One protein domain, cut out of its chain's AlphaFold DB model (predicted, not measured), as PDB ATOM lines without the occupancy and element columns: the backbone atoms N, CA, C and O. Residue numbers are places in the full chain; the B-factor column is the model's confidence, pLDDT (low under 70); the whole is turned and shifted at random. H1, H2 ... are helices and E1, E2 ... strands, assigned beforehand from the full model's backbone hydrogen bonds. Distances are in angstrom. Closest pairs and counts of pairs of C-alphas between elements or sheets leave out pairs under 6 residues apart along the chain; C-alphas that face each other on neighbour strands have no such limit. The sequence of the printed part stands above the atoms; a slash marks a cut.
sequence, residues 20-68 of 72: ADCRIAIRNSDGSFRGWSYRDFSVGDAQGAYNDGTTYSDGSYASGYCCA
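AT A GLANCE: This is residues 20 to 68 of the 72 residues of an uncharacterized protein of Pedobacter alluvionis (UniProt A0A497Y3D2). Look first for a small, twisted three-stranded antiparallel sheet with one short helix, H1, packed over one face, above the edge strand E3 and running along it. E1 is the middle strand, with the hairpin partner E2 on one side of it and E3 on the other, which gives the order E2, E1, E3. The printed part has 49 residues, with one named helix and three named strands in the chain order E1, E2, H1, E3, and its class is mixed, helices and strands. It is compact, with a radius of gyration of the C-alphas of 9.7 A, and its C-alphas span 29 by 19 by 14 A.

HOW THE PARTS SIT: Begin with the inner strand E1, residues 23 to 27. Beside it is the edge strand E3, residues 61 to 67, antiparallel at 145 degrees between their directions; look for N 25 and O 65, 2.9 A apart, and N 61 and O 27, 2.8 A apart, both within hydrogen-bond range. The other edge strand is E2, residues 33 to 36, antiparallel to E1 at 156 degrees, with N 26 and O 35 within hydrogen-bond range at 2.8 A. E1 and E2 form a hairpin. The sheet is strongly twisted, but only just: its C-alphas lie up to 4.1 A off the best plane. Now find H1, residues 43 to 51, which is on the sheet at a height of 7.4 A. It lies over E3 and runs along the strands, its line at 20 degrees to that of E3 on the local plane. The closest C-alphas of H1 and E3 are those of Tyr 50 and Gly 64, 4.8 A apart. In H1 every O i to N i+4 pair is within hydrogen-bond range. E2, H1 and E3 make a split strand-helix-strand unit, two strands running the same way with E1 between them in the sheet, and its crossover is right-handed.

IN THESE COORDINATES: Find C-alpha 23 at (179.306, 301.611, 191.937), where E1 begins; it runs 12.7 A to Arg 27. E2 covers 8.8 A from Phe 33 to Trp 36. H1 starts at C-alpha 43, (187.489, 298.854, 189.390), and reaches Asn 51 after 12.2 A. E3, the longest strand at 15.8 A, goes from Tyr 61 to C-alpha 67 at (178.727, 298.604, 187.824).

THE WHOLE: The two C-alphas farthest apart are those of Ala 20 and Asp 30, at 29.1 A, while the first and last printed C-alphas, Ala 20 and Ala 68, are 6.6 A apart. The printed part has no cut. The link from E1 to E2 is tight, those from E2 to H1 and from H1 to E3 are short, and no link is long. The mean pLDDT of the printed part is 79.8, and residue 20 is the one printed residue under 70.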
ATOM      1  N   ALA A  20     186.721 303.357 184.090       58.41
ATOM      2  CA  ALA A  20     185.605 304.147 184.557       58.41
ATOM      3  C   ALA A  20     185.310 303.858 186.027       58.41
ATOM      4  O   ALA A  20     185.274 302.701 186.460       58.41
ATOM      5  N   ASP A  21     185.062 304.943 186.743       74.88
ATOM      6  CA  ASP A  21     184.440 304.970 188.053       74.88
ATOM      7  C   ASP A  21     183.140 304.145 188.047       74.88
ATOM      8  O   ASP A  21     182.344 304.194 187.104       74.88
ATOM      9  N   CYS A  22     182.945 303.326 189.079       77.38
ATOM     10  CA  CYS A  22     181.806 302.427 189.188       77.38
ATOM     11  C   CYS A  22     181.247 302.335 190.604       77.38
ATOM     12  O   CYS A  22     181.928 302.560 191.606       77.38
ATOM     13  N   ARG A  23     179.986 301.911 190.681       83.00
ATOM     14  CA  ARG A  23     179.306 301.611 191.937       83.00
ATOM     15  C   ARG A  23     179.575 300.170 192.342       83.00
ATOM     16  O   ARG A  23     179.362 299.248 191.550       83.00
ATOM     17  N   ILE A  24     179.982 299.961 193.589       84.81
ATOM     18  CA  ILE A  24     180.189 298.626 194.154       84.81
ATOM     19  C   ILE A  24     178.858 298.114 194.697       84.81
ATOM     20  O   ILE A  24     178.191 298.816 195.454       84.81
ATOM     21  N   ALA A  25     178.472 296.884 194.363       85.31
ATOM     22  CA  ALA A  25     177.327 296.256 195.016       85.31
ATOM     23  C   ALA A  25     177.692 295.846 196.451       85.31
ATOM     24  O   ALA A  25     178.585 295.020 196.673       85.31
ATOM     25  N   ILE A  26     176.960 296.391 197.415       86.69
ATOM     26  CA  ILE A  26     177.016 296.034 198.828       86.69
ATOM     27  C   ILE A  26     176.035 294.883 199.067       86.69
ATOM     28  O   ILE A  26     174.891 294.900 198.592       86.69
ATOM     29  N   ARG A  27     176.472 293.872 199.813       88.50
ATOM     30  CA  ARG A  27     175.648 292.733 200.228       88.50
ATOM     31  C   ARG A  27     175.460 292.753 201.730       88.50
ATOM     32  O   ARG A  27     176.382 293.128 202.442       88.50
ATOM     33  N   ASN A  28     174.294 292.349 202.215       89.19
ATOM     34  CA  ASN A  28     174.118 292.072 203.639       89.19
ATOM     35  C   ASN A  28     174.921 290.822 204.040       89.19
ATOM     36  O   ASN A  28     175.423 290.096 203.181       89.19
ATOM     37  N   SER A  29     175.018 290.554 205.341       86.38
ATOM     38  CA  SER A  29     175.718 289.379 205.880       86.38
ATOM     39  C   SER A  29     175.163 288.042 205.367       86.38
ATOM     40  O   SER A  29     175.903 287.069 205.264       86.38
ATOM     41  N   ASP A  30     173.882 288.000 204.994       85.31
ATOM     42  CA  ASP A  30     173.210 286.844 204.384       85.31
ATOM     43  C   ASP A  30     173.436 286.721 202.860       85.31
ATOM     44  O   ASP A  30     172.924 285.805 202.219       85.31
ATOM     45  N   GLY A  31     174.188 287.650 202.259       81.12
ATOM     46  CA  GLY A  31     174.467 287.697 200.823       81.12
ATOM     47  C   GLY A  31     173.377 288.360 199.970       81.12
ATOM     48  O   GLY A  31     173.551 288.482 198.751       81.12
ATOM     49  N   SER A  32     172.273 288.830 200.560       86.31
ATOM     50  CA  SER A  32     171.234 289.577 199.839       86.31
ATOM     51  C   SER A  32     171.753 290.936 199.351       86.31
ATOM     52  O   SER A  32     172.684 291.515 199.914       86.31
ATOM     53  N   PHE A  33     171.197 291.446 198.244       85.62
ATOM     54  CA  PHE A  33     171.566 292.773 197.740       85.62
ATOM     55  C   PHE A  33     171.106 293.849 198.721       85.62
ATOM     56  O   PHE A  33     169.918 293.939 199.016       85.62
ATOM     57  N   ARG A  34     172.046 294.671 199.190       87.00
ATOM     58  CA  ARG A  34     171.740 295.798 200.068       87.00
ATOM     59  C   ARG A  34     171.564 297.089 199.280       87.00
ATOM     60  O   ARG A  34     170.651 297.856 199.554       87.00
ATOM     61  N   GLY A  35     172.460 297.338 198.330       87.56
ATOM     62  CA  GLY A  35     172.490 298.586 197.581       87.56
ATOM     63  C   GLY A  35     173.836 298.833 196.917       87.56
ATOM     64  O   GLY A  35     174.720 297.977 196.924       87.56
ATOM     65  N   TRP A  36     173.981 300.023 196.351       85.88
ATOM     66  CA  TRP A  36     175.215 300.495 195.735       85.88
ATOM     67  C   TRP A  36     176.037 301.324 196.729       85.88
ATOM     68  O   TRP A  36     175.485 302.007 197.591       85.88
ATOM     69  N   SER A  37     177.363 301.261 196.630       82.88
ATOM     70  CA  SER A  37     178.283 302.059 197.448       82.88
ATOM     71  C   SER A  37     178.023 303.546 197.271       82.88
ATOM     72  O   SER A  37     177.942 303.955 196.141       82.88
ATOM     73  N   TYR A  38     177.984 304.375 198.317       79.81
ATOM     74  CA  TYR A  38     177.549 305.788 198.243       79.81
ATOM     75  C   TYR A  38     178.295 306.700 197.246       79.81
ATOM     76  O   TYR A  38     177.723 307.687 196.781       79.81
ATOM     77  N   ARG A  39     179.537 306.374 196.885       79.06
ATOM     78  CA  ARG A  39     180.348 307.068 195.873       79.06
ATOM     79  C   ARG A  39     180.839 306.084 194.818       79.06
ATOM     80  O   ARG A  39     180.706 304.870 194.996       79.06
ATOM     81  N   ASP A  40     181.428 306.626 193.766       82.69
ATOM     82  CA  ASP A  40     182.091 305.814 192.762       82.69
ATOM     83  C   ASP A  40     183.495 305.414 193.216       82.69
ATOM     84  O   ASP A  40     184.140 306.088 194.027       82.69
ATOM     85  N   PHE A  41     183.929 304.267 192.719       78.75
ATOM     86  CA  PHE A  41     185.211 303.651 193.006       78.75
ATOM     87  C   PHE A  41     185.844 303.201 191.699       78.75
ATOM     88  O   PHE A  41     185.137 302.812 190.767       78.75
ATOM     89  N   SER A  42     187.173 303.175 191.647       78.62
ATOM     90  CA  SER A  42     187.832 302.498 190.536       78.62
ATOM     91  C   SER A  42     187.521 300.999 190.590       78.62
ATOM     92  O   SER A  42     187.276 300.423 191.657       78.62
ATOM     93  N   VAL A  43     187.588 300.323 189.442       75.25
ATOM     94  CA  VAL A  43     187.489 298.854 189.390       75.25
ATOM     95  C   VAL A  43     188.517 298.203 190.330       75.25
ATOM     96  O   VAL A  43     188.214 297.204 190.980       75.25
ATOM     97  N   GLY A  44     189.714 298.791 190.435       74.19
ATOM     98  CA  GLY A  44     190.773 298.331 191.331       74.19
ATOM     99  C   GLY A  44     190.378 298.413 192.805       74.19
ATOM    100  O   GLY A  44     190.553 297.435 193.528       74.19
ATOM    101  N   ASP A  45     189.769 299.520 193.234       77.56
ATOM    102  CA  ASP A  45     189.284 299.683 194.611       77.56
ATOM    103  C   ASP A  45     188.137 298.717 194.923       77.56
ATOM    104  O   ASP A  45     188.097 298.124 196.001       77.56
ATOM    105  N   ALA A  46     187.222 298.511 193.971       75.00
ATOM    106  CA  ALA A  46     186.123 297.560 194.112       75.00
ATOM    107  C   ALA A  46     186.630 296.129 194.334       75.00
ATOM    108  O   ALA A  46     186.142 295.403 195.207       75.00
ATOM    109  N   GLN A  47     187.634 295.729 193.556       74.12
ATOM    110  CA  GLN A  47     188.277 294.427 193.686       74.12
ATOM    111  C   GLN A  47     189.125 294.329 194.954       74.12
ATOM    112  O   GLN A  47     189.105 293.283 195.603       74.12
ATOM    113  N   GLY A  48     189.841 295.395 195.320       76.44
ATOM    114  CA  GLY A  48     190.603 295.499 196.565       76.44
ATOM    115  C   GLY A  48     189.702 295.290 197.773       76.44
ATOM    116  O   GLY A  48     189.906 294.345 198.527       76.44
ATOM    117  N   ALA A  49     188.605 296.045 197.865       76.00
ATOM    118  CA  ALA A  49     187.642 295.936 198.956       76.00
ATOM    119  C   ALA A  49     187.093 294.508 199.125       76.00
ATOM    120  O   ALA A  49     186.949 294.026 200.250       76.00
ATOM    121  N   TYR A  50     186.830 293.801 198.022       79.44
ATOM    122  CA  TYR A  50     186.403 292.400 198.064       79.44
ATOM    123  C   TYR A  50     187.531 291.418 198.416       79.44
ATOM    124  O   TYR A  50     187.299 290.433 199.121       79.44
ATOM    125  N   ASN A  51     188.751 291.645 197.925       76.50
ATOM    126  CA  ASN A  51     189.903 290.794 198.233       76.50
ATOM    127  C   ASN A  51     190.340 290.929 199.694       76.50
ATOM    128  O   ASN A  51     190.663 289.913 200.307       76.50
ATOM    129  N   ASP A  52     190.261 292.137 200.243       77.81
ATOM    130  CA  ASP A  52     190.616 292.461 201.625       77.81
ATOM    131  C   ASP A  52     189.521 292.049 202.621       77.81
ATOM    132  O   ASP A  52     189.701 292.157 203.832       77.81
ATOM    133  N   GLY A  53     188.374 291.562 202.131       73.94
ATOM    134  CA  GLY A  53     187.255 291.148 202.976       73.94
ATOM    135  C   GLY A  53     186.592 292.325 203.693       73.94
ATOM    136  O   GLY A  53     186.153 292.184 204.834       73.94
ATOM    137  N   THR A  54     186.530 293.490 203.036       77.44
ATOM    138  CA  THR A  54     185.959 294.710 203.618       77.44
ATOM    139  C   THR A  54     184.527 294.448 204.067       77.44
ATOM    140  O   THR A  54     183.625 294.233 203.252       77.44
ATOM    141  N   THR A  55     184.347 294.489 205.383       80.44
ATOM    142  CA  THR A  55     183.076 294.280 206.067       80.44
ATOM    143  C   THR A  55     182.753 295.549 206.845       80.44
ATOM    144  O   THR A  55     183.606 296.091 207.549       80.44
ATOM    145  N   TYR A  56     181.538 296.056 206.688       78.44
ATOM    146  CA  TYR A  56     181.050 297.233 207.393       78.44
ATOM    147  C   TYR A  56     180.551 296.848 208.792       78.44
ATOM    148  O   TYR A  56     180.317 295.678 209.095       78.44
ATOM    149  N   SER A  57     180.370 297.840 209.666       76.06
ATOM    150  CA  SER A  57     179.987 297.632 211.071       76.06
ATOM    151  C   SER A  57     178.645 296.913 211.270       76.06
ATOM    152  O   SER A  57     178.377 296.408 212.353       76.06
ATOM    153  N   ASP A  58     177.797 296.871 210.244       76.12
ATOM    154  CA  ASP A  58     176.508 296.173 210.231       76.12
ATOM    155  C   ASP A  58     176.583 294.753 209.636       76.12
ATOM    156  O   ASP A  58     175.552 294.125 209.389       76.12
ATOM    157  N   GLY A  59     177.793 294.246 209.379       76.38
ATOM    158  CA  GLY A  59     178.032 292.929 208.790       76.38
ATOM    159  C   GLY A  59     177.802 292.863 207.279       76.38
ATOM    160  O   GLY A  59     177.949 291.790 206.693       76.38
ATOM    161  N   SER A  60     177.449 293.978 206.632       83.06
ATOM    162  CA  SER A  60     177.424 294.047 205.172       83.06
ATOM    163  C   SER A  60     178.844 294.040 204.599       83.06
ATOM    164  O   SER A  60     179.802 294.385 205.288       83.06
ATOM    165  N   TYR A  61     179.008 293.645 203.338       82.38
ATOM    166  CA  TYR A  61     180.319 293.555 202.695       82.38
ATOM    167  C   TYR A  61     180.290 294.022 201.238       82.38
ATOM    168  O   TYR A  61     179.266 293.958 200.547       82.38
ATOM    169  N   ALA A  62     181.442 294.490 200.759       83.12
ATOM    170  CA  ALA A  62     181.643 294.828 199.356       83.12
ATOM    171  C   ALA A  62     181.744 293.541 198.522       83.12
ATOM    172  O   ALA A  62     182.640 292.729 198.733       83.12
ATOM    173  N   SER A  63     180.844 293.336 197.555       80.38
ATOM    174  CA  SER A  63     180.813 292.083 196.776       80.38
ATOM    175  C   SER A  63     181.891 291.958 195.700       80.38
ATOM    176  O   SER A  63     182.002 290.901 195.082       80.38
ATOM    177  N   GLY A  64     182.629 293.035 195.418       73.88
ATOM    178  CA  GLY A  64     183.566 293.110 194.294       73.88
ATOM    179  C   GLY A  64     182.890 293.269 192.933       73.88
ATOM    180  O   GLY A  64     183.572 293.451 191.928       73.88
ATOM    181  N   TYR A  65     181.554 293.238 192.884       78.81
ATOM    182  CA  TYR A  65     180.812 293.571 191.679       78.81
ATOM    183  C   TYR A  65     180.774 295.088 191.494       78.81
ATOM    184  O   TYR A  65     180.313 295.817 192.371       78.81
ATOM    185  N   CYS A  66     181.253 295.526 190.337       76.50
ATOM    186  CA  CYS A  66     181.439 296.914 189.948       76.50
ATOM    187  C   CYS A  66     180.540 297.207 188.741       76.50
ATOM    188  O   CYS A  66     180.602 296.502 187.732       76.50
ATOM    189  N   CYS A  67     179.681 298.221 188.860       79.56
ATOM    190  CA  CYS A  67     178.727 298.604 187.824       79.56
ATOM    191  C   CYS A  67     178.886 300.078 187.439       79.56
ATOM    192  O   CYS A  67     178.629 300.966 188.249       79.56
ATOM    193  N   ALA A  68     179.288 300.330 186.192       76.69
ATOM    194  CA  ALA A  68     179.537 301.678 185.667       76.69
ATOM    195  C   ALA A  68     178.257 302.452 185.282       76.69
ATOM    196  O   ALA A  68     178.310 303.652 185.048       76.69
TER     197      ALA A  68